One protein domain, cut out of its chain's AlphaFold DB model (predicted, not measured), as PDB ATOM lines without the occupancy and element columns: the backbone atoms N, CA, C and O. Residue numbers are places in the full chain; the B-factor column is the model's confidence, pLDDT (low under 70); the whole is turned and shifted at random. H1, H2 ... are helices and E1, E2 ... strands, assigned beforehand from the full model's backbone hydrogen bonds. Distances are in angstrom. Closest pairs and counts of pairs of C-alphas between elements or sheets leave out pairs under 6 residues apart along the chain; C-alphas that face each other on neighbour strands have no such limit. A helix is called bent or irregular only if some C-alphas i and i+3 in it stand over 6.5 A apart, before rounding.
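This is residues 150 to 316 of the 320 residues of an uncharacterized protein of Luteitalea sp (UniProt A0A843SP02). A small hairpin of two strands, E1 and E2, sits in the middle, with H1 and H2 at one end and H3 with the bent helix H4 at the other. H5 and H6, side by side, form a third part that meets H3 through H5. The printed part has 167 residues, with six named helices and two named strands in the order H1 H2 E1 E2 H3 H4 H5 H6; the class is mostly helix, helices holding 82 and strands 10 of the 92 residues in named elements, and the sheet E1 - E2 is antiparallel. The whole is compact, radius of gyration of the C-alphas 15.5 A, spanning 46 by 36 by 34 A.

After residues 150 to 163, H1 is residues 164 to 173, from C-alpha 164 at (-32.790, -19.949, 36.749). H2, residues 178 to 183, is irregular: C-alphas 179 and 182 are 7.6 A apart. E1 is residues 184 to 188 and E2 residues 203 to 207. H3, residues 215 to 230, measures 22.3 A. H4, residues 236 to 255, assigned as one helix by its hydrogen bonds, is bent, with C-alphas 245 and 248 9.3 A apart; its arms are H4a, 236 to 245, and H4b, 248 to 255. H5 is residues 274 to 283; H6, residues 295 to 314, measures 28.8 A and ends at (-24.423, -12.581, 33.767).

In the hairpin E1 and E2, N 185 and O 206 are 2.8 A apart, within hydrogen-bond range. The closest C-alphas of H1 and E2, Val 170 and Trp 204, are 6.3 A apart. H3 touches H4b, closest C-alphas Leu 221 and Tyr 251 at 5.6 A. H5 and H6 touch at a shallow tilt of 26 degrees, the same way, closest C-alphas Gly 274 and Gly 295 at 5.3 A. Every O i to N i+4 pair is within range in H1, H4a, H4b, H5 and H6; H3 has 11 of 12, and H2 0 of 2, with 2 of 3 O i to N i+3 pairs.

The printed part has no cut. Long links join E1 to E2, H4 to H5 and H5 to H6. Residues 155 to 159, 289 to 293 and 308 to 316 have pLDDT under 70.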
ATOM      1  N   THR A 150     -49.242 -42.443  24.138       84.06
ATOM      2  CA  THR A 150     -49.831 -41.300  23.422       84.06
ATOM      3  C   THR A 150     -49.282 -39.952  23.886       84.06
ATOM      4  O   THR A 150     -49.211 -39.023  23.088       84.06
ATOM      5  N   ASP A 151     -48.884 -39.846  25.157       81.12
ATOM      6  CA  ASP A 151     -48.381 -38.604  25.745       81.12
ATOM      7  C   ASP A 151     -46.926 -38.339  25.349       81.12
ATOM      8  O   ASP A 151     -46.522 -37.183  25.264       81.12
ATOM      9  N   ILE A 152     -46.136 -39.400  25.144       85.81
ATOM     10  CA  ILE A 152     -44.702 -39.304  24.840       85.81
ATOM     11  C   ILE A 152     -44.370 -39.483  23.356       85.81
ATOM     12  O   ILE A 152     -43.352 -38.973  22.904       85.81
ATOM     13  N   CYS A 153     -45.222 -40.161  22.586       89.00
ATOM     14  CA  CYS A 153     -45.025 -40.399  21.150       89.00
ATOM     15  C   CYS A 153     -45.864 -39.476  20.255       89.00
ATOM     16  O   CYS A 153     -45.820 -39.590  19.031       89.00
ATOM     17  N   GLY A 154     -46.653 -38.577  20.852       78.38
ATOM     18  CA  GLY A 154     -47.373 -37.528  20.136       78.38
ATOM     19  C   GLY A 154     -46.454 -36.404  19.646       78.38
ATOM     20  O   GLY A 154     -45.277 -36.327  19.996       78.38
ATOM     21  N   THR A 155     -46.999 -35.495  18.838       59.66
ATOM     22  CA  THR A 155     -46.280 -34.301  18.372       59.66
ATOM     23  C   THR A 155     -45.964 -33.378  19.550       59.66
ATOM     24  O   THR A 155     -46.864 -32.692  20.028       59.66
ATOM     25  N   GLY A 156     -44.705 -33.395  19.996       58.47
ATOM     26  CA  GLY A 156     -44.021 -32.386  20.816       58.47
ATOM     27  C   GLY A 156     -44.780 -31.861  22.041       58.47
ATOM     28  O   GLY A 156     -45.677 -31.025  21.934       58.47
ATOM     29  N   GLY A 157     -44.355 -32.268  23.239       56.12
ATOM     30  CA  GLY A 157     -44.773 -31.595  24.470       56.12
ATOM     31  C   GLY A 157     -44.354 -30.118  24.469       56.12
ATOM     32  O   GLY A 157     -43.357 -29.741  23.859       56.12
ATOM     33  N   ARG A 158     -45.108 -29.251  25.159       60.44
ATOM     34  CA  ARG A 158     -44.694 -27.845  25.314       60.44
ATOM     35  C   ARG A 158     -43.342 -27.803  26.046       60.44
ATOM     36  O   ARG A 158     -43.265 -28.405  27.122       60.44
ATOM     37  N   PRO A 159     -42.337 -27.071  25.528       64.62
ATOM     38  CA  PRO A 159     -41.055 -26.925  26.202       64.62
ATOM     39  C   PRO A 159     -41.267 -26.425  27.634       64.62
ATOM     40  O   PRO A 159     -41.991 -25.446  27.857       64.62
ATOM     41  N   GLN A 160     -40.682 -27.118  28.612       71.81
ATOM     42  CA  GLN A 160     -40.776 -26.726  30.016       71.81
ATOM     43  C   GLN A 160     -39.595 -25.826  30.355       71.81
ATOM     44  O   GLN A 160     -38.460 -26.277  30.447       71.81
ATOM     45  N   LEU A 161     -39.878 -24.540  30.558       79.38
ATOM     46  CA  LEU A 161     -38.859 -23.589  30.976       79.38
ATOM     47  C   LEU A 161     -38.408 -23.909  32.406       79.38
ATOM     48  O   LEU A 161     -39.198 -23.792  33.347       79.38
ATOM     49  N   ILE A 162     -37.131 -24.246  32.574       84.62
ATOM     50  CA  ILE A 162     -36.523 -24.411  33.894       84.62
ATOM     51  C   ILE A 162     -36.180 -23.021  34.461       84.62
ATOM     52  O   ILE A 162     -35.427 -22.270  33.833       84.62
ATOM     53  N   PRO A 163     -36.703 -22.634  35.641       86.94
ATOM     54  CA  PRO A 163     -36.342 -21.365  36.264       86.94
ATOM     55  C   PRO A 163     -34.849 -21.311  36.606       86.94
ATOM     56  O   PRO A 163     -34.297 -22.279  37.125       86.94
ATOM     57  N   VAL A 164     -34.218 -20.145  36.425       86.50
ATOM     58  CA  VAL A 164     -32.790 -19.949  36.749       86.50
ATOM     59  C   VAL A 164     -32.480 -20.297  38.209       86.50
ATOM     60  O   VAL A 164     -31.476 -20.937  38.485       86.50
ATOM     61  N   SER A 165     -33.394 -20.005  39.136       88.25
ATOM     62  CA  SER A 165     -33.211 -20.361  40.547       88.25
ATOM     63  C   SER A 165     -33.145 -21.872  40.793       88.25
ATOM     64  O   SER A 165     -32.524 -22.306  41.758       88.25
ATOM     65  N   LEU A 166     -33.795 -22.698  39.963       91.75
ATOM     66  CA  LEU A 166     -33.649 -24.154  40.039       91.75
ATOM     67  C   LEU A 166     -32.295 -24.594  39.472       91.75
ATOM     68  O   LEU A 166     -31.647 -25.445  40.072       91.75
ATOM     69  N   HIS A 167     -31.857 -23.976  38.377       90.12
ATOM     70  CA  HIS A 167     -30.549 -24.216  37.768       90.12
ATOM     71  C   HIS A 167     -29.406 -23.966  38.771       90.12
ATOM     72  O   HIS A 167     -28.577 -24.847  38.995       90.12
ATOM     73  N   GLU A 168     -29.425 -22.819  39.454       90.56
ATOM     74  CA  GLU A 168     -28.453 -22.461  40.498       90.56
ATOM     75  C   GLU A 168     -28.427 -23.483  41.637       90.56
ATOM     76  O   GLU A 168     -27.362 -23.992  41.984       90.56
ATOM     77  N   ARG A 169     -29.602 -23.853  42.169       94.56
ATOM     78  CA  ARG A 169     -29.706 -24.842  43.256       94.56
ATOM     79  C   ARG A 169     -29.142 -26.205  42.863       94.56
ATOM     80  O   ARG A 169     -28.509 -26.862  43.688       94.56
ATOM     81  N   VAL A 170     -29.375 -26.650  41.626       95.44
ATOM     82  CA  VAL A 170     -28.815 -27.918  41.134       95.44
ATOM     83  C   VAL A 170     -27.291 -27.827  41.074       95.44
ATOM     84  O   VAL A 170     -26.621 -28.696  41.628       95.44
ATOM     85  N   PHE A 171     -26.727 -26.764  40.498       93.44
ATOM     86  CA  PHE A 171     -25.270 -26.582  40.449       93.44
ATOM     87  C   PHE A 171     -24.642 -26.531  41.842       93.44
ATOM     88  O   PHE A 171     -23.656 -27.226  42.095       93.44
ATOM     89  N   GLU A 172     -25.254 -25.786  42.762       93.81
ATOM     90  CA  GLU A 172     -24.821 -25.699  44.155       93.81
ATOM     91  C   GLU A 172     -24.825 -27.077  44.832       93.81
ATOM     92  O   GLU A 172     -23.833 -27.460  45.454       93.81
ATOM     93  N   SER A 173     -25.887 -27.874  44.648       94.88
ATOM     94  CA  SER A 173     -25.977 -29.225  45.225       94.88
ATOM     95  C   SER A 173     -24.878 -30.176  44.733       94.88
ATOM     96  O   SER A 173     -24.432 -31.057  45.474       94.88
ATOM     97  N   TYR A 174     -24.398 -29.967  43.505       93.56
ATOM     98  CA  TYR A 174     -23.293 -30.710  42.903       93.56
ATOM     99  C   TYR A 174     -21.911 -30.123  43.243       93.56
ATOM    100  O   TYR A 174     -20.892 -30.724  42.901       93.56
ATOM    101  N   GLY A 175     -21.852 -28.975  43.927       91.06
ATOM    102  CA  GLY A 175     -20.611 -28.245  44.196       91.06
ATOM    103  C   GLY A 175     -19.960 -27.665  42.933       91.06
ATOM    104  O   GLY A 175     -18.744 -27.457  42.910       91.06
ATOM    105  N   ALA A 176     -20.744 -27.447  41.873       86.75
ATOM    106  CA  ALA A 176     -20.292 -26.875  40.611       86.75
ATOM    107  C   ALA A 176     -20.411 -25.341  40.626       86.75
ATOM    108  O   ALA A 176     -21.360 -24.784  41.174       86.75
ATOM    109  N   ASP A 177     -19.459 -24.642  39.998       84.94
ATOM    110  CA  ASP A 177     -19.521 -23.181  39.870       84.94
ATOM    111  C   ASP A 177     -20.551 -22.791  38.803       84.94
ATOM    112  O   ASP A 177     -20.333 -23.003  37.608       84.94
ATOM    113  N   PHE A 178     -21.653 -22.175  39.230       85.75
ATOM    114  CA  PHE A 178     -22.708 -21.710  38.334       85.75
ATOM    115  C   PHE A 178     -22.220 -20.687  37.292       85.75
ATOM    116  O   PHE A 178     -22.776 -20.608  36.195       85.75
ATOM    117  N   ARG A 179     -21.121 -19.960  37.551       85.00
ATOM    118  CA  ARG A 179     -20.501 -19.057  36.557       85.00
ATOM    119  C   ARG A 179     -19.959 -19.798  35.338       85.00
ATOM    120  O   ARG A 179     -19.802 -19.199  34.279       85.00
ATOM    121  N   ARG A 180     -19.681 -21.094  35.483       84.19
ATOM    122  CA  ARG A 180     -19.245 -21.988  34.406       84.19
ATOM    123  C   ARG A 180     -20.398 -22.798  33.823       84.19
ATOM    124  O   ARG A 180     -20.147 -23.716  33.054       84.19
ATOM    125  N   SER A 181     -21.653 -22.458  34.134       83.75
ATOM    126  CA  SER A 181     -22.838 -23.149  33.604       83.75
ATOM    127  C   SER A 181     -22.864 -23.228  32.078       83.75
ATOM    128  O   SER A 181     -23.368 -24.199  31.551       83.75
ATOM    129  N   ALA A 182     -22.238 -22.296  31.352       83.69
ATOM    130  CA  ALA A 182     -22.103 -22.368  29.892       83.69
ATOM    131  C   ALA A 182     -21.305 -23.589  29.375       83.69
ATOM    132  O   ALA A 182     -21.384 -23.920  28.194       83.69
ATOM    133  N   GLU A 183     -20.504 -24.226  30.230       85.12
ATOM    134  CA  GLU A 183     -19.720 -25.425  29.902       85.12
ATOM    135  C   GLU A 183     -20.512 -26.727  30.107       85.12
ATOM    136  O   GLU A 183     -20.040 -27.808  29.735       85.12
ATOM    137  N   TYR A 184     -21.709 -26.621  30.686       87.56
ATOM    138  CA  TYR A 184     -22.562 -27.729  31.080       87.56
ATOM    139  C   TYR A 184     -23.977 -27.545  30.534       87.56
ATOM    140  O   TYR A 184     -24.485 -26.434  30.404       87.56
ATOM    141  N   GLU A 185     -24.640 -28.655  30.285       89.06
ATOM    142  CA  GLU A 185     -26.084 -28.717  30.183       89.06
ATOM    143  C   GLU A 185     -26.674 -28.900  31.577       89.06
ATOM    144  O   GLU A 185     -26.141 -29.663  32.392       89.06
ATOM    145  N   LEU A 186     -27.779 -28.215  31.864       91.62
ATOM    146  CA  LEU A 186     -28.640 -28.628  32.966       91.62
ATOM    147  C   LEU A 186     -29.521 -29.760  32.451       91.62
ATOM    148  O   LEU A 186     -30.649 -29.534  32.020       91.62
ATOM    149  N   ASP A 187     -28.959 -30.953  32.486       93.56
ATOM    150  CA  ASP A 187     -29.486 -32.102  31.778       93.56
ATOM    151  C   ASP A 187     -30.486 -32.892  32.629       93.56
ATOM    152  O   ASP A 187     -30.373 -32.977  33.858       93.56
ATOM    153  N   TYR A 188     -31.454 -33.504  31.957       94.88
ATOM    154  CA  TYR A 188     -32.396 -34.445  32.532       94.88
ATOM    155  C   TYR A 188     -31.803 -35.858  32.559       94.88
ATOM    156  O   TYR A 188     -31.532 -36.438  31.517       94.88
ATOM    157  N   LEU A 189     -31.713 -36.501  33.726       97.31
ATOM    158  CA  LEU A 189     -31.343 -37.920  33.788       97.31
ATOM    159  C   LEU A 189     -32.358 -38.797  33.041       97.31
ATOM    160  O   LEU A 189     -31.972 -39.680  32.285       97.31
ATOM    161  N   ILE A 190     -33.651 -38.542  33.244       96.69
ATOM    162  CA  ILE A 190     -34.726 -39.058  32.397       96.69
ATOM    163  C   ILE A 190     -35.228 -37.908  31.532       96.69
ATOM    164  O   ILE A 190     -35.856 -37.003  32.081       96.69
ATOM    165  N   THR A 191     -35.017 -37.947  30.215       92.56
ATOM    166  CA  THR A 191     -35.551 -36.930  29.290       92.56
ATOM    167  C   THR A 191     -37.081 -36.761  29.392       92.56
ATOM    168  O   THR A 191     -37.813 -37.742  29.608       92.56
ATOM    169  N   PRO A 192     -37.626 -35.543  29.193       90.25
ATOM    170  CA  PRO A 192     -39.069 -35.308  29.089       90.25
ATOM    171  C   PRO A 192     -39.774 -36.192  28.052       90.25
ATOM    172  O   PRO A 192     -40.919 -36.597  28.280       90.25
ATOM    173  N   ALA A 193     -39.085 -36.555  26.964       88.50
ATOM    174  CA  ALA A 193     -39.593 -37.462  25.932       88.50
ATOM    175  C   ALA A 193     -39.869 -38.882  26.463       88.50
ATOM    176  O   ALA A 193     -40.624 -39.636  25.865       88.50
ATOM    177  N   LEU A 194     -39.313 -39.246  27.620       92.56
ATOM    178  CA  LEU A 194     -39.562 -40.508  28.321       92.56
ATOM    179  C   LEU A 194     -40.284 -40.291  29.658       92.56
ATOM    180  O   LEU A 194     -40.276 -41.167  30.520       92.56
ATOM    181  N   GLY A 195     -40.929 -39.138  29.850       92.06
ATOM    182  CA  GLY A 195     -41.695 -38.825  31.058       92.06
ATOM    183  C   GLY A 195     -40.888 -38.193  32.190       92.06
ATOM    184  O   GLY A 195     -41.410 -38.056  33.297       92.06
ATOM    185  N   GLY A 196     -39.654 -37.771  31.932       93.25
ATOM    186  CA  GLY A 196     -38.873 -36.945  32.843       93.25
ATOM    187  C   GLY A 196     -39.585 -35.678  33.301       93.25
ATOM    188  O   GLY A 196     -40.362 -35.075  32.558       93.25
ATOM    189  N   THR A 197     -39.311 -35.255  34.531       91.56
ATOM    190  CA  THR A 197     -39.844 -34.003  35.098       91.56
ATOM    191  C   THR A 197     -38.730 -32.978  35.322       91.56
ATOM    192  O   THR A 197     -37.595 -33.389  35.566       91.56
ATOM    193  N   PRO A 198     -39.010 -31.657  35.284       91.31
ATOM    194  CA  PRO A 198     -38.036 -30.608  35.614       91.31
ATOM    195  C   PRO A 198     -37.879 -30.452  37.139       91.31
ATOM    196  O   PRO A 198     -38.005 -29.361  37.694       91.31
ATOM    197  N   ASP A 199     -37.680 -31.568  37.839       94.31
ATOM    198  CA  ASP A 199     -37.435 -31.628  39.282       94.31
ATOM    199  C   ASP A 199     -35.920 -31.666  39.526       94.31
ATOM    200  O   ASP A 199     -35.192 -32.306  38.771       94.31
ATOM    201  N   ALA A 200     -35.428 -31.039  40.602       96.38
ATOM    202  CA  ALA A 200     -34.008 -31.103  40.977       96.38
ATOM    203  C   ALA A 200     -33.489 -32.553  41.060       96.38
ATOM    204  O   ALA A 200     -32.342 -32.826  40.732       96.38
ATOM    205  N   ARG A 201     -34.364 -33.494  41.428       97.62
ATOM    206  CA  ARG A 201     -34.084 -34.933  41.513       97.62
ATOM    207  C   ARG A 201     -34.055 -35.655  40.161       97.62
ATOM    208  O   ARG A 201     -33.905 -36.875  40.112       97.62
ATOM    209  N   ASN A 202     -34.229 -34.936  39.062       97.44
ATOM    210  CA  ASN A 202     -34.032 -35.424  37.701       97.44
ATOM    211  C   ASN A 202     -33.033 -34.566  36.915       97.44
ATOM    212  O   ASN A 202     -32.712 -34.925  35.796       97.44
ATOM    213  N   LEU A 203     -32.535 -33.469  37.489       95.94
ATOM    214  CA  LEU A 203     -31.625 -32.549  36.819       95.94
ATOM    215  C   LEU A 203     -30.209 -32.672  37.381       95.94
ATOM    216  O   LEU A 203     -30.026 -32.905  38.580       95.94
ATOM    217  N   TRP A 204     -29.204 -32.505  36.528       96.31
ATOM    218  CA  TRP A 204     -27.799 -32.523  36.930       96.31
ATOM    219  C   TRP A 204     -26.913 -31.746  35.939       96.31
ATOM    220  O   TRP A 204     -27.274 -31.627  34.773       96.31
ATOM    221  N   PRO A 205     -25.758 -31.199  36.366       94.62
ATOM    222  CA  PRO A 205     -24.832 -30.533  35.450       94.62
ATOM    223  C   PRO A 205     -24.048 -31.563  34.622       94.62
ATOM    224  O   PRO A 205     -23.126 -32.202  35.141       94.62
ATOM    225  N   GLN A 206     -24.370 -31.701  33.336       93.81
ATOM    226  CA  GLN A 206     -23.653 -32.593  32.425       93.81
ATOM    227  C   GLN A 206     -22.686 -31.808  31.528       93.81
ATOM    228  O   GLN A 206     -23.085 -30.855  30.875       93.81
ATOM    229  N   PRO A 207     -21.398 -32.172  31.455       90.75
ATOM    230  CA  PRO A 207     -20.430 -31.416  30.663       90.75
ATOM    231  C   PRO A 207     -20.655 -31.570  29.150       90.75
ATOM    232  O   PRO A 207     -20.810 -32.686  28.647       90.75
ATOM    233  N   PHE A 208     -20.542 -30.467  28.400       85.94
ATOM    234  CA  PHE A 208     -20.521 -30.495  26.928       85.94
ATOM    235  C   PHE A 208     -19.159 -30.913  26.354       85.94
ATOM    236  O   PHE A 208     -19.074 -31.417  25.236       85.94
ATOM    237  N   THR A 209     -18.072 -30.661  27.089       83.62
ATOM    238  CA  THR A 209     -16.691 -30.884  26.629       83.62
ATOM    239  C   THR A 209     -15.821 -31.491  27.737       83.62
ATOM    240  O   THR A 209     -16.285 -31.740  28.844       83.62
ATOM    241  N   GLY A 210     -14.553 -31.799  27.442       83.06
ATOM    242  CA  GLY A 210     -13.619 -32.371  28.427       83.06
ATOM    243  C   GLY A 210     -13.802 -33.871  28.694       83.06
ATOM    244  O   GLY A 210     -12.990 -34.477  29.389       83.06
ATOM    245  N   THR A 211     -14.820 -34.495  28.096       87.56
ATOM    246  CA  THR A 211     -15.059 -35.941  28.114       87.56
ATOM    247  C   THR A 211     -15.673 -36.407  26.795       87.56
ATOM    248  O   THR A 211     -16.429 -35.679  26.148       87.56
ATOM    249  N   ALA A 212     -15.356 -37.643  26.405       90.38
ATOM    250  CA  ALA A 212     -16.028 -38.308  25.294       90.38
ATOM    251  C   ALA A 212     -17.489 -38.648  25.644       90.38
ATOM    252  O   ALA A 212     -18.339 -38.642  24.768       90.38
ATOM    253  N   TRP A 213     -17.792 -38.905  26.919       93.38
ATOM    254  CA  TRP A 213     -19.148 -39.140  27.426       93.38
ATOM    255  C   TRP A 213     -19.762 -37.810  27.878       93.38
ATOM    256  O   TRP A 213     -19.805 -37.520  29.072       93.38
ATOM    257  N   ASN A 214     -20.139 -36.982  26.907       92.44
ATOM    258  CA  ASN A 214     -20.737 -35.657  27.108       92.44
ATOM    259  C   ASN A 214     -22.252 -35.676  26.846       92.44
ATOM    260  O   ASN A 214     -22.800 -36.724  26.499       92.44
ATOM    261  N   ALA A 215     -22.896 -34.523  27.028       92.19
ATOM    262  CA  ALA A 215     -24.343 -34.361  26.895       92.19
ATOM    263  C   ALA A 215     -24.888 -34.838  25.538       92.19
ATOM    264  O   ALA A 215     -25.682 -35.768  25.499       92.19
ATOM    265  N   TYR A 216     -24.276 -34.422  24.424       91.94
ATOM    266  CA  TYR A 216     -24.695 -34.856  23.080       91.94
ATOM    267  C   TYR A 216     -24.675 -36.375  22.861       91.94
ATOM    268  O   TYR A 216     -25.462 -36.917  22.088       91.94
ATOM    269  N   VAL A 217     -23.758 -37.092  23.518       94.75
ATOM    270  CA  VAL A 217     -23.711 -38.561  23.448       94.75
ATOM    271  C   VAL A 217     -24.872 -39.183  24.222       94.75
ATOM    272  O   VAL A 217     -25.383 -40.233  23.830       94.75
ATOM    273  N   LYS A 218     -25.301 -38.561  25.321       95.38
ATOM    274  CA  LYS A 218     -26.509 -38.982  26.028       95.38
ATOM    275  C   LYS A 218     -27.753 -38.698  25.177       95.38
ATOM    276  O   LYS A 218     -28.560 -39.615  25.042       95.38
ATOM    277  N   ASP A 219     -27.841 -37.553  24.509       94.19
ATOM    278  CA  ASP A 219     -28.972 -37.213  23.630       94.19
ATOM    279  C   ASP A 219     -29.176 -38.251  22.517       94.19
ATOM    280  O   ASP A 219     -30.302 -38.642  22.204       94.19
ATOM    281  N   GLU A 220     -28.087 -38.767  21.933       94.25
ATOM    282  CA  GLU A 220     -28.154 -39.862  20.955       94.25
ATOM    283  C   GLU A 220     -28.827 -41.115  21.540       94.25
ATOM    284  O   GLU A 220     -29.640 -41.764  20.868       94.25
ATOM    285  N   LEU A 221     -28.484 -41.479  22.783       97.50
ATOM    286  CA  LEU A 221     -29.124 -42.588  23.490       97.50
ATOM    287  C   LEU A 221     -30.589 -42.276  23.773       97.50
ATOM    288  O   LEU A 221     -31.433 -43.127  23.516       97.50
ATOM    289  N   GLU A 222     -30.904 -41.092  24.275       95.38
ATOM    290  CA  GLU A 222     -32.272 -40.713  24.628       95.38
ATOM    291  C   GLU A 222     -33.195 -40.712  23.420       95.38
ATOM    292  O   GLU A 222     -34.270 -41.313  23.464       95.38
ATOM    293  N   LEU A 223     -32.730 -40.162  22.302       92.62
ATOM    294  CA  LEU A 223     -33.434 -40.206  21.031       92.62
ATOM    295  C   LEU A 223     -33.643 -41.650  20.554       92.62
ATOM    296  O   LEU A 223     -34.709 -42.000  20.048       92.62
ATOM    297  N   ARG A 224     -32.645 -42.525  20.726       95.31
ATOM    298  CA  ARG A 224     -32.780 -43.949  20.389       95.31
ATOM    299  C   ARG A 224     -33.791 -44.660  21.288       95.31
ATOM    300  O   ARG A 224     -34.614 -45.411  20.769       95.31
ATOM    301  N   LEU A 225     -33.728 -44.449  22.600       96.62
ATOM    302  CA  LEU A 225     -34.649 -45.047  23.567       96.62
ATOM    303  C   LEU A 225     -36.082 -44.584  23.317       96.62
ATOM    304  O   LEU A 225     -36.987 -45.411  23.296       96.62
ATOM    305  N   HIS A 226     -36.279 -43.292  23.055       93.75
ATOM    306  CA  HIS A 226     -37.576 -42.729  22.692       93.75
ATOM    307  C   HIS A 226     -38.162 -43.391  21.446       93.75
ATOM    308  O   HIS A 226     -39.292 -43.873  21.497       93.75
ATOM    309  N   ARG A 227     -37.376 -43.529  20.368       93.75
ATOM    310  CA  ARG A 227     -37.817 -44.259  19.166       93.75
ATOM    311  C   ARG A 227     -38.193 -45.706  19.475       93.75
ATOM    312  O   ARG A 227     -39.263 -46.139  19.081       93.75
ATOM    313  N   LEU A 228     -37.362 -46.438  20.225       96.19
ATOM    314  CA  LEU A 228     -37.664 -47.825  20.602       96.19
ATOM    315  C   LEU A 228     -38.959 -47.940  21.418       96.19
ATOM    316  O   LEU A 228     -39.711 -48.894  21.228       96.19
ATOM    317  N   VAL A 229     -39.226 -46.979  22.303       96.25
ATOM    318  CA  VAL A 229     -40.477 -46.917  23.069       96.25
ATOM    319  C   VAL A 229     -41.666 -46.634  22.152       96.25
ATOM    320  O   VAL A 229     -42.681 -47.326  22.236       96.25
ATOM    321  N   CYS A 230     -41.541 -45.677  21.234       94.25
ATOM    322  CA  CYS A 230     -42.615 -45.329  20.303       94.25
ATOM    323  C   CYS A 230     -42.880 -46.387  19.229       94.25
ATOM    324  O   CYS A 230     -44.021 -46.543  18.798       94.25
ATOM    325  N   ASP A 231     -41.868 -47.176  18.877       95.31
ATOM    326  CA  ASP A 231     -41.997 -48.349  18.014       95.31
ATOM    327  C   ASP A 231     -42.557 -49.574  18.770       95.31
ATOM    328  O   ASP A 231     -42.803 -50.621  18.169       95.31
ATOM    329  N   GLY A 232     -42.748 -49.478  20.093       95.62
ATOM    330  CA  GLY A 232     -43.212 -50.574  20.948       95.62
ATOM    331  C   GLY A 232     -42.171 -51.675  21.188       95.62
ATOM    332  O   GLY A 232     -42.509 -52.749  21.683       95.62
ATOM    333  N   ALA A 233     -40.906 -51.427  20.840       96.81
ATOM    334  CA  ALA A 233     -39.792 -52.358  21.008       96.81
ATOM    335  C   ALA A 233     -39.173 -52.322  22.419       96.81
ATOM    336  O   ALA A 233     -38.426 -53.232  22.782       96.81
ATOM    337  N   LEU A 234     -39.464 -51.283  23.208       96.56
ATOM    338  CA  LEU A 234     -38.979 -51.112  24.575       96.56
ATOM    339  C   LEU A 234     -40.083 -50.532  25.467       96.56
ATOM    340  O   LEU A 234     -40.794 -49.616  25.069       96.56
ATOM    341  N   ASP A 235     -40.220 -51.048  26.687       95.75
ATOM    342  CA  ASP A 235     -41.118 -50.457  27.681       95.75
ATOM    343  C   ASP A 235     -40.536 -49.143  28.234       95.75
ATOM    344  O   ASP A 235     -39.334 -49.052  28.505       95.75
ATOM    345  N   VAL A 236     -41.383 -48.130  28.445       95.94
ATOM    346  CA  VAL A 236     -40.942 -46.810  28.929       95.94
ATOM    347  C   VAL A 236     -40.275 -46.888  30.304       95.94
ATOM    348  O   VAL A 236     -39.253 -46.239  30.519       95.94
ATOM    349  N   GLY A 237     -40.780 -47.721  31.218       96.31
ATOM    350  CA  GLY A 237     -40.179 -47.913  32.537       96.31
ATOM    351  C   GLY A 237     -38.804 -48.574  32.447       96.31
ATOM    352  O   GLY A 237     -37.894 -48.234  33.203       96.31
ATOM    353  N   THR A 238     -38.615 -49.463  31.470       97.81
ATOM    354  CA  THR A 238     -37.294 -50.039  31.177       97.81
ATOM    355  C   THR A 238     -36.331 -48.974  30.656       97.81
ATOM    356  O   THR A 238     -35.222 -48.868  31.174       97.81
ATOM    357  N   ALA A 239     -36.753 -48.142  29.700       97.62
ATOM    358  CA  ALA A 239     -35.929 -47.042  29.189       97.62
ATOM    359  C   ALA A 239     -35.513 -46.067  30.309       97.62
ATOM    360  O   ALA A 239     -34.342 -45.700  30.415       97.62
ATOM    361  N   GLN A 240     -36.454 -45.714  31.191       97.81
ATOM    362  CA  GLN A 240     -36.190 -44.887  32.370       97.81
ATOM    363  C   GLN A 240     -35.152 -45.538  33.296       97.81
ATOM    364  O   GLN A 240     -34.183 -44.898  33.698       97.81
ATOM    365  N   LEU A 241     -35.312 -46.826  33.607       97.81
ATOM    366  CA  LEU A 241     -34.378 -47.550  34.468       97.81
ATOM    367  C   LEU A 241     -32.963 -47.604  33.875       97.81
ATOM    368  O   LEU A 241     -31.980 -47.479  34.611       97.81
ATOM    369  N   GLU A 242     -32.846 -47.799  32.561       98.25
ATOM    370  CA  GLU A 242     -31.556 -47.845  31.874       98.25
ATOM    371  C   GLU A 242     -30.805 -46.514  31.956       98.25
ATOM    372  O   GLU A 242     -29.602 -46.522  32.246       98.25
ATOM    373  N   LEU A 243     -31.511 -45.395  31.768       98.19
ATOM    374  CA  LEU A 243     -30.961 -44.053  31.946       98.19
ATOM    375  C   LEU A 243     -30.552 -43.805  33.403       98.19
ATOM    376  O   LEU A 243     -29.390 -43.490  33.666       98.19
ATOM    377  N   ALA A 244     -31.475 -44.023  34.347       97.25
ATOM    378  CA  ALA A 244     -31.263 -43.728  35.763       97.25
ATOM    379  C   ALA A 244     -30.134 -44.549  36.399       97.25
ATOM    380  O   ALA A 244     -29.422 -44.063  37.276       97.25
ATOM    381  N   SER A 245     -29.961 -45.802  35.971       96.56
ATOM    382  CA  SER A 245     -28.960 -46.693  36.564       96.56
ATOM    383  C   SER A 245     -27.548 -46.373  36.075       96.56
ATOM    384  O   SER A 245     -26.622 -46.252  36.878       96.56
ATOM    385  N   ASN A 246     -27.361 -46.317  34.751       97.12
ATOM    386  CA  ASN A 246     -26.076 -46.032  34.115       97.12
ATOM    387  C   ASN A 246     -26.280 -45.806  32.609       97.12
ATOM    388  O   ASN A 246     -26.166 -46.742  31.806       97.12
ATOM    389  N   TRP A 247     -26.536 -44.557  32.226       97.94
ATOM    390  CA  TRP A 247     -26.758 -44.185  30.831       97.94
ATOM    391  C   TRP A 247     -25.564 -44.525  29.916       97.94
ATOM    392  O   TRP A 247     -25.770 -44.949  28.784       97.94
ATOM    393  N   ILE A 248     -24.311 -44.459  30.394       98.06
ATOM    394  CA  ILE A 248     -23.128 -44.847  29.596       98.06
ATOM    395  C   ILE A 248     -23.184 -46.339  29.254       98.06
ATOM    396  O   ILE A 248     -22.971 -46.741  28.109       98.06
ATOM    397  N   ALA A 249     -23.479 -47.187  30.240       98.12
ATOM    398  CA  ALA A 249     -23.622 -48.620  30.013       98.12
ATOM    399  C   ALA A 249     -24.812 -48.926  29.092       98.12
ATOM    400  O   ALA A 249     -24.718 -49.838  28.271       98.12
ATOM    401  N   ALA A 250     -25.911 -48.175  29.208       98.31
ATOM    402  CA  ALA A 250     -27.047 -48.279  28.297       98.31
ATOM    403  C   ALA A 250     -26.655 -47.900  26.860       98.31
ATOM    404  O   ALA A 250     -26.898 -48.695  25.953       98.31
ATOM    405  N   TYR A 251     -25.949 -46.781  26.655       98.38
ATOM    406  CA  TYR A 251     -25.421 -46.367  25.348       98.38
ATOM    407  C   TYR A 251     -24.618 -47.492  24.697       98.38
ATOM    408  O   TYR A 251     -24.900 -47.902  23.570       98.38
ATOM    409  N   LYS A 252     -23.655 -48.050  25.437       98.31
ATOM    410  CA  LYS A 252     -22.805 -49.136  24.942       98.31
ATOM    411  C   LYS A 252     -23.605 -50.348  24.467       98.31
ATOM    412  O   LYS A 252     -23.308 -50.885  23.402       98.31
ATOM    413  N   ARG A 253     -24.631 -50.760  25.223       98.25
ATOM    414  CA  ARG A 253     -25.516 -51.877  24.844       98.25
ATOM    415  C   ARG A 253     -26.346 -51.547  23.606       98.25
ATOM    416  O   ARG A 253     -26.393 -52.344  22.676       98.25
ATOM    417  N   HIS A 254     -26.969 -50.372  23.586       97.25
ATOM    418  CA  HIS A 254     -27.902 -49.970  22.534       97.25
ATOM    419  C   HIS A 254     -27.235 -49.730  21.185       97.25
ATOM    420  O   HIS A 254     -27.823 -50.058  20.154       97.25
ATOM    421  N   PHE A 255     -26.012 -49.204  21.190       96.31
ATOM    422  CA  PHE A 255     -25.219 -48.957  19.986       96.31
ATOM    423  C   PHE A 255     -24.165 -50.039  19.712       96.31
ATOM    424  O   PHE A 255     -23.436 -49.937  18.727       96.31
ATOM    425  N   ASN A 256     -24.092 -51.077  20.556       95.88
ATOM    426  CA  ASN A 256     -23.111 -52.162  20.477       95.88
ATOM    427  C   ASN A 256     -21.670 -51.648  20.284       95.88
ATOM    428  O   ASN A 256     -20.975 -51.992  19.327       95.88
ATOM    429  N   THR A 257     -21.241 -50.769  21.187       95.44
ATOM    430  CA  THR A 257     -19.954 -50.066  21.112       95.44
ATOM    431  C   THR A 257     -19.346 -49.882  22.498       95.44
ATOM    432  O   THR A 257     -20.055 -49.824  23.494       95.44
ATOM    433  N   GLU A 258     -18.022 -49.741  22.577       95.00
ATOM    434  CA  GLU A 258     -17.311 -49.415  23.825       95.00
ATOM    435  C   GLU A 258     -17.025 -47.919  23.995       95.00
ATOM    436  O   GLU A 258     -16.592 -47.477  25.065       95.00
ATOM    437  N   ARG A 259     -17.235 -47.138  22.934       94.38
ATOM    438  CA  ARG A 259     -16.964 -45.698  22.859       94.38
ATOM    439  C   ARG A 259     -18.125 -44.988  22.156       94.38
ATOM    440  O   ARG A 259     -18.823 -45.646  21.383       94.38
ATOM    441  N   PRO A 260     -18.313 -43.677  22.369       93.44
ATOM    442  CA  PRO A 260     -19.271 -42.902  21.590       93.44
ATOM    443  C   PRO A 260     -19.050 -43.095  20.089       93.44
ATOM    444  O   PRO A 260     -17.901 -43.172  19.638       93.44
ATOM    445  N   LEU A 261     -20.136 -43.195  19.321       89.25
ATOM    446  CA  LEU A 261     -20.058 -43.340  17.865       89.25
ATOM    447  C   LEU A 261     -19.457 -42.098  17.207       89.25
ATOM    448  O   LEU A 261     -18.760 -42.205  16.195       89.25
ATOM    449  N   ARG A 262     -19.690 -40.932  17.812       86.06
ATOM    450  CA  ARG A 262     -19.130 -39.658  17.389       86.06
ATOM    451  C   ARG A 262     -18.396 -38.966  18.530       86.06
ATOM    452  O   ARG A 262     -18.850 -38.932  19.669       86.06
ATOM    453  N   ASP A 263     -17.253 -38.378  18.194       82.06
ATOM    454  CA  ASP A 263     -16.489 -37.535  19.106       82.06
ATOM    455  C   ASP A 263     -16.966 -36.081  19.002       82.06
ATOM    456  O   ASP A 263     -16.444 -35.286  18.215       82.06
ATOM    457  N   TYR A 264     -17.984 -35.738  19.790       81.44
ATOM    458  CA  TYR A 264     -18.499 -34.369  19.859       81.44
ATOM    459  C   TYR A 264     -17.525 -33.380  20.516       81.44
ATOM    460  O   TYR A 264     -17.648 -32.176  20.292       81.44
ATOM    461  N   ALA A 265     -16.522 -33.865  21.259       71.06
ATOM    462  CA  ALA A 265     -15.472 -33.009  21.800       71.06
ATOM    463  C   ALA A 265     -14.504 -32.547  20.696       71.06
ATOM    464  O   ALA A 265     -14.051 -31.403  20.715       71.06
ATOM    465  N   ALA A 266     -14.222 -33.407  19.712       70.12
ATOM    466  CA  ALA A 266     -13.426 -33.056  18.534       70.12
ATOM    467  C   ALA A 266     -14.250 -32.389  17.419       70.12
ATOM    468  O   ALA A 266     -13.715 -31.593  16.642       70.12
ATOM    469  N   SER A 267     -15.542 -32.714  17.315       75.62
ATOM    470  CA  SER A 267     -16.442 -32.170  16.297       75.62
ATOM    471  C   SER A 267     -17.823 -31.834  16.872       75.62
ATOM    472  O   SER A 267     -18.711 -32.695  16.830       75.62
ATOM    473  N   PRO A 268     -18.038 -30.580  17.315       79.94
ATOM    474  CA  PRO A 268     -19.316 -30.113  17.856       79.94
ATOM    475  C   PRO A 268     -20.507 -30.341  16.912       79.94
ATOM    476  O   PRO A 268     -20.316 -30.655  15.732       79.94
ATOM    477  N   LEU A 269     -21.729 -30.147  17.423       81.94
ATOM    478  CA  LEU A 269     -22.960 -30.193  16.624       81.94
ATOM    479  C   LEU A 269     -22.860 -29.320  15.363       81.94
ATOM    480  O   LEU A 269     -22.312 -28.215  15.368       81.94
ATOM    481  N   THR A 270     -23.411 -29.841  14.274       86.94
ATOM    482  CA  THR A 270     -23.429 -29.232  12.944       86.94
ATOM    483  C   THR A 270     -24.857 -29.132  12.426       86.94
ATOM    484  O   THR A 270     -25.769 -29.756  12.954       86.94
ATOM    485  N   GLU A 271     -25.054 -28.407  11.328       82.88
ATOM    486  CA  GLU A 271     -26.342 -28.337  10.628       82.88
ATOM    487  C   GLU A 271     -26.878 -29.703  10.159       82.88
ATOM    488  O   GLU A 271     -28.051 -29.825   9.830       82.88
ATOM    489  N   HIS A 272     -26.057 -30.752  10.128       86.19
ATOM    490  CA  HIS A 272     -26.511 -32.098   9.772       86.19
ATOM    491  C   HIS A 272     -27.093 -32.875  10.964       86.19
ATOM    492  O   HIS A 272     -27.671 -33.939  10.769       86.19
ATOM    493  N   ASP A 273     -27.010 -32.325  12.177       86.75
ATOM    494  CA  ASP A 273     -27.465 -32.949  13.423       86.75
ATOM    495  C   ASP A 273     -28.895 -32.526  13.796       86.75
ATOM    496  O   ASP A 273     -29.183 -32.213  14.948       86.75
ATOM    497  N   GLY A 274     -29.796 -32.472  12.810       86.44
ATOM    498  CA  GLY A 274     -31.110 -31.830  12.935       86.44
ATOM    499  C   GLY A 274     -31.976 -32.324  14.100       86.44
ATOM    500  O   GLY A 274     -32.605 -31.508  14.768       86.44
ATOM    501  N   ASP A 275     -31.986 -33.630  14.381       83.50
ATOM    502  CA  ASP A 275     -32.764 -34.179  15.500       83.50
ATOM    503  C   ASP A 275     -32.167 -33.813  16.867       83.50
ATOM    504  O   ASP A 275     -32.916 -33.465  17.775       83.50
ATOM    505  N   LEU A 276     -30.836 -33.820  16.999       86.69
ATOM    506  CA  LEU A 276     -30.155 -33.397  18.230       86.69
ATOM    507  C   LEU A 276     -30.338 -31.895  18.462       86.69
ATOM    508  O   LEU A 276     -30.660 -31.463  19.561       86.69
ATOM    509  N   LEU A 277     -30.232 -31.092  17.398       87.44
ATOM    510  CA  LEU A 277     -30.506 -29.659  17.462       87.44
ATOM    511  C   LEU A 277     -31.957 -29.356  17.853       87.44
ATOM    512  O   LEU A 277     -32.214 -28.328  18.472       87.44
ATOM    513  N   ARG A 278     -32.914 -30.215  17.480       83.56
ATOM    514  CA  ARG A 278     -34.307 -30.075  17.919       83.56
ATOM    515  C   ARG A 278     -34.434 -30.353  19.416       83.56
ATOM    516  O   ARG A 278     -35.034 -29.529  20.096       83.56
ATOM    517  N   GLY A 279     -33.845 -31.450  19.898       81.31
ATOM    518  CA  GLY A 279     -33.828 -31.789  21.325       81.31
ATOM    519  C   GLY A 279     -33.271 -30.644  22.169       81.31
ATOM    520  O   GLY A 279     -33.953 -30.141  23.055       81.31
ATOM    521  N   GLU A 280     -32.120 -30.107  21.776       83.06
ATOM    522  CA  GLU A 280     -31.498 -28.960  22.443       83.06
ATOM    523  C   GLU A 280     -32.420 -27.725  22.510       83.06
ATOM    524  O   GLU A 280     -32.478 -27.021  23.517       83.06
ATOM    525  N   LEU A 281     -33.165 -27.423  21.440       81.88
ATOM    526  CA  LEU A 281     -34.117 -26.309  21.461       81.88
ATOM    527  C   LEU A 281     -35.262 -26.557  22.448       81.88
ATOM    528  O   LEU A 281     -35.672 -25.615  23.131       81.88
ATOM    529  N   GLU A 282     -35.766 -27.788  22.537       79.31
ATOM    530  CA  GLU A 282     -36.806 -28.163  23.499       79.31
ATOM    531  C   GLU A 282     -36.305 -28.011  24.941       79.31
ATOM    532  O   GLU A 282     -37.019 -27.456  25.783       79.31
ATOM    533  N   GLU A 283     -35.063 -28.408  25.208       76.50
ATOM    534  CA  GLU A 283     -34.422 -28.270  26.520       76.50
ATOM    535  C   GLU A 283     -34.151 -26.814  26.902       76.50
ATOM    536  O   GLU A 283     -34.385 -26.405  28.042       76.50
ATOM    537  N   LEU A 284     -33.787 -25.980  25.926       76.62
ATOM    538  CA  LEU A 284     -33.675 -24.529  26.098       76.62
ATOM    539  C   LEU A 284     -35.037 -23.829  26.263       76.62
ATOM    540  O   LEU A 284     -35.086 -22.608  26.456       76.62
ATOM    541  N   GLY A 285     -36.154 -24.557  26.184       74.62
ATOM    542  CA  GLY A 285     -37.488 -23.975  26.289       74.62
ATOM    543  C   GLY A 285     -37.912 -23.196  25.037       74.62
ATOM    544  O   GLY A 285     -38.808 -22.349  25.112       74.62
ATOM    545  N   LEU A 286     -37.249 -23.418  23.900       77.50
ATOM    546  CA  LEU A 286     -37.470 -22.710  22.644       77.50
ATOM    547  C   LEU A 286     -38.410 -23.497  21.730       77.50
ATOM    548  O   LEU A 286     -38.374 -24.720  21.651       77.50
ATOM    549  N   ALA A 287     -39.263 -22.779  21.001       76.44
ATOM    550  CA  ALA A 287     -40.146 -23.402  20.024       76.44
ATOM    551  C   ALA A 287     -39.330 -23.976  18.855       76.44
ATOM    552  O   ALA A 287     -38.588 -23.250  18.184       76.44
ATOM    553  N   THR A 288     -39.509 -25.262  18.582       73.19
ATOM    554  CA  THR A 288     -38.888 -25.954  17.455       73.19
ATOM    555  C   THR A 288     -39.692 -25.717  16.175       73.19
ATOM    556  O   THR A 288     -40.898 -25.975  16.162       73.19
ATOM    557  N   PRO A 289     -39.073 -25.246  15.078       69.94
ATOM    558  CA  PRO A 289     -39.743 -25.163  13.785       69.94
ATOM    559  C   PRO A 289     -40.185 -26.554  13.302       69.94
ATOM    560  O   PRO A 289     -39.416 -27.508  13.397       69.94
ATOM    561  N   GLU A 290     -41.385 -26.659  12.725       62.94
ATOM    562  CA  GLU A 290     -41.871 -27.907  12.106       62.94
ATOM    563  C   GLU A 290     -41.057 -28.304  10.861       62.94
ATOM    564  O   GLU A 290     -40.984 -29.481  10.504       62.94
ATOM    565  N   ASP A 291     -40.405 -27.331  10.211       65.12
ATOM    566  CA  ASP A 291     -39.533 -27.557   9.057       65.12
ATOM    567  C   ASP A 291     -38.199 -28.191   9.489       65.12
ATOM    568  O   ASP A 291     -37.170 -27.534   9.675       65.12
ATOM    569  N   SER A 292     -38.259 -29.508   9.680       55.94
ATOM    570  CA  SER A 292     -37.172 -30.386  10.124       55.94
ATOM    571  C   SER A 292     -35.921 -30.380   9.237       55.94
ATOM    572  O   SER A 292     -34.883 -30.882   9.664       55.94
ATOM    573  N   ALA A 293     -35.987 -29.811   8.028       58.91
ATOM    574  CA  ALA A 293     -34.901 -29.866   7.053       58.91
ATOM    575  C   ALA A 293     -33.907 -28.694   7.145       58.91
ATOM    576  O   ALA A 293     -32.849 -28.740   6.514       58.91
ATOM    577  N   ASN A 294     -34.199 -27.640   7.918       79.50
ATOM    578  CA  ASN A 294     -33.337 -26.456   7.972       79.50
ATOM    579  C   ASN A 294     -32.314 -26.517   9.117       79.50
ATOM    580  O   ASN A 294     -32.352 -25.738  10.071       79.50
ATOM    581  N   GLY A 295     -31.366 -27.440   8.980       83.88
ATOM    582  CA  GLY A 295     -30.205 -27.587   9.856       83.88
ATOM    583  C   GLY A 295     -29.466 -26.287  10.213       83.88
ATOM    584  O   GLY A 295     -29.235 -26.041  11.398       83.88
ATOM    585  N   PRO A 296     -29.140 -25.412   9.237       87.50
ATOM    586  CA  PRO A 296     -28.479 -24.137   9.519       87.50
ATOM    587  C   PRO A 296     -29.298 -23.238  10.452       87.50
ATOM    588  O   PRO A 296     -28.754 -22.604  11.357       87.50
ATOM    589  N   ARG A 297     -30.625 -23.198  10.263       86.75
ATOM    590  CA  ARG A 297     -31.533 -22.423  11.115       86.75
ATOM    591  C   ARG A 297     -31.604 -22.994  12.528       86.75
ATOM    592  O   ARG A 297     -31.550 -22.216  13.478       86.75
ATOM    593  N   LEU A 298     -31.711 -24.316  12.671       86.62
ATOM    594  CA  LEU A 298     -31.740 -24.975  13.980       86.62
ATOM    595  C   LEU A 298     -30.450 -24.694  14.762       86.62
ATOM    596  O   LEU A 298     -30.508 -24.257  15.910       86.62
ATOM    597  N   LEU A 299     -29.291 -24.831  14.108       87.50
ATOM    598  CA  LEU A 299     -27.990 -24.547  14.715       87.50
ATOM    599  C   LEU A 299     -27.872 -23.085  15.170       87.50
ATOM    600  O   LEU A 299     -27.418 -22.818  16.282       87.50
ATOM    601  N   ALA A 300     -28.326 -22.137  14.347       86.00
ATOM    602  CA  ALA A 300     -28.329 -20.720  14.706       86.00
ATOM    603  C   ALA A 300     -29.246 -20.417  15.907       86.00
ATOM    604  O   ALA A 300     -28.886 -19.616  16.771       86.00
ATOM    605  N   MET A 301     -30.414 -21.065  15.990       85.88
ATOM    606  CA  MET A 301     -31.339 -20.905  17.117       85.88
ATOM    607  C   MET A 301     -30.744 -21.439  18.426       85.88
ATOM    608  O   MET A 301     -30.825 -20.747  19.438       85.88
ATOM    609  N   VAL A 302     -30.092 -22.607  18.398       85.19
ATOM    610  CA  VAL A 302     -29.384 -23.176  19.560       85.19
ATOM    611  C   VAL A 302     -28.291 -22.224  20.049       85.19
ATOM    612  O   VAL A 302     -28.227 -21.887  21.232       85.19
ATOM    613  N   GLN A 303     -27.458 -21.723  19.133       84.81
ATOM    614  CA  GLN A 303     -26.378 -20.789  19.469       84.81
ATOM    615  C   GLN A 303     -26.912 -19.498  20.104       84.81
ATOM    616  O   GLN A 303     -26.377 -19.043  21.117       84.81
ATOM    617  N   ALA A 304     -27.984 -18.930  19.546       81.62
ATOM    618  CA  ALA A 304     -28.629 -17.742  20.093       81.62
ATOM    619  C   ALA A 304     -29.272 -18.007  21.466       81.62
ATOM    620  O   ALA A 304     -29.143 -17.182  22.372       81.62
ATOM    621  N   GLY A 305     -29.920 -19.163  21.641       77.88
ATOM    622  CA  GLY A 305     -30.517 -19.589  22.906       77.88
ATOM    623  C   GLY A 305     -29.486 -19.676  24.027       77.88
ATOM    624  O   GLY A 305     -29.654 -19.046  25.071       77.88
ATOM    625  N   ARG A 306     -28.360 -20.352  23.773       76.88
ATOM    626  CA  ARG A 306     -27.247 -20.460  24.728       76.88
ATOM    627  C   ARG A 306     -26.655 -19.098  25.082       76.88
ATOM    628  O   ARG A 306     -26.459 -18.810  26.260       76.88
ATOM    629  N   GLN A 307     -26.435 -18.221  24.101       71.06
ATOM    630  CA  GLN A 307     -25.950 -16.857  24.363       71.06
ATOM    631  C   GLN A 307     -26.940 -16.034  25.199       71.06
ATOM    632  O   GLN A 307     -26.527 -15.311  26.105       71.06
ATOM    633  N   GLY A 308     -28.242 -16.159  24.935       66.62
ATOM    634  CA  GLY A 308     -29.291 -15.501  25.714       66.62
ATOM    635  C   GLY A 308     -29.355 -15.996  27.162       66.62
ATOM    636  O   GLY A 308     -29.507 -15.186  28.078       66.62
ATOM    637  N   THR A 309     -29.179 -17.301  27.382       62.19
ATOM    638  CA  THR A 309     -29.062 -17.895  28.723       62.19
ATOM    639  C   THR A 309     -27.822 -17.375  29.444       62.19
ATOM    640  O   THR A 309     -27.937 -16.909  30.575       62.19
ATOM    641  N   VAL A 310     -26.666 -17.339  28.773       56.75
ATOM    642  CA  VAL A 310     -25.422 -16.780  29.333       56.75
ATOM    643  C   VAL A 310     -25.595 -15.310  29.719       56.75
ATOM    644  O   VAL A 310     -25.253 -14.925  30.832       56.75
ATOM    645  N   LEU A 311     -26.182 -14.479  28.852       56.19
ATOM    646  CA  LEU A 311     -26.419 -13.064  29.157       56.19
ATOM    647  C   LEU A 311     -27.383 -12.871  30.334       56.19
ATOM    648  O   LEU A 311     -27.165 -11.978  31.153       56.19
ATOM    649  N   ARG A 312     -28.421 -13.708  30.460       57.84
ATOM    650  CA  ARG A 312     -29.329 -13.690  31.621       57.84
ATOM    651  C   ARG A 312     -28.616 -14.075  32.914       57.84
ATOM    652  O   ARG A 312     -28.830 -13.401  33.914       57.84
ATOM    653  N   VAL A 313     -27.752 -15.091  32.879       53.56
ATOM    654  CA  VAL A 313     -26.925 -15.501  34.027       53.56
ATOM    655  C   VAL A 313     -25.972 -14.377  34.446       53.56
ATOM    656  O   VAL A 313     -25.864 -14.074  35.628       53.56
ATOM    657  N   LEU A 314     -25.340 -13.695  33.488       52.12
ATOM    658  CA  LEU A 314     -24.423 -12.581  33.767       52.12
ATOM    659  C   LEU A 314     -25.119 -11.289  34.232       52.12
ATOM    660  O   LEU A 314     -24.457 -10.414  34.782       52.12
ATOM    661  N   SER A 315     -26.427 -11.146  33.996       49.53
ATOM    662  CA  SER A 315     -27.196  -9.939  34.343       49.53
ATOM    663  C   SER A 315     -27.892 -10.018  35.707       49.53
ATOM    664  O   SER A 315     -28.559  -9.059  36.099       49.53
ATOM    665  N   LEU A 316     -27.778 -11.138  36.428       44.31
ATOM    666  CA  LEU A 316     -28.283 -11.234  37.796       44.31
ATOM    667  C   LEU A 316     -27.382 -10.405  38.726       44.31
ATOM    668  O   LEU A 316     -26.157 -10.535  38.657       44.31
TER     669      LEU A 316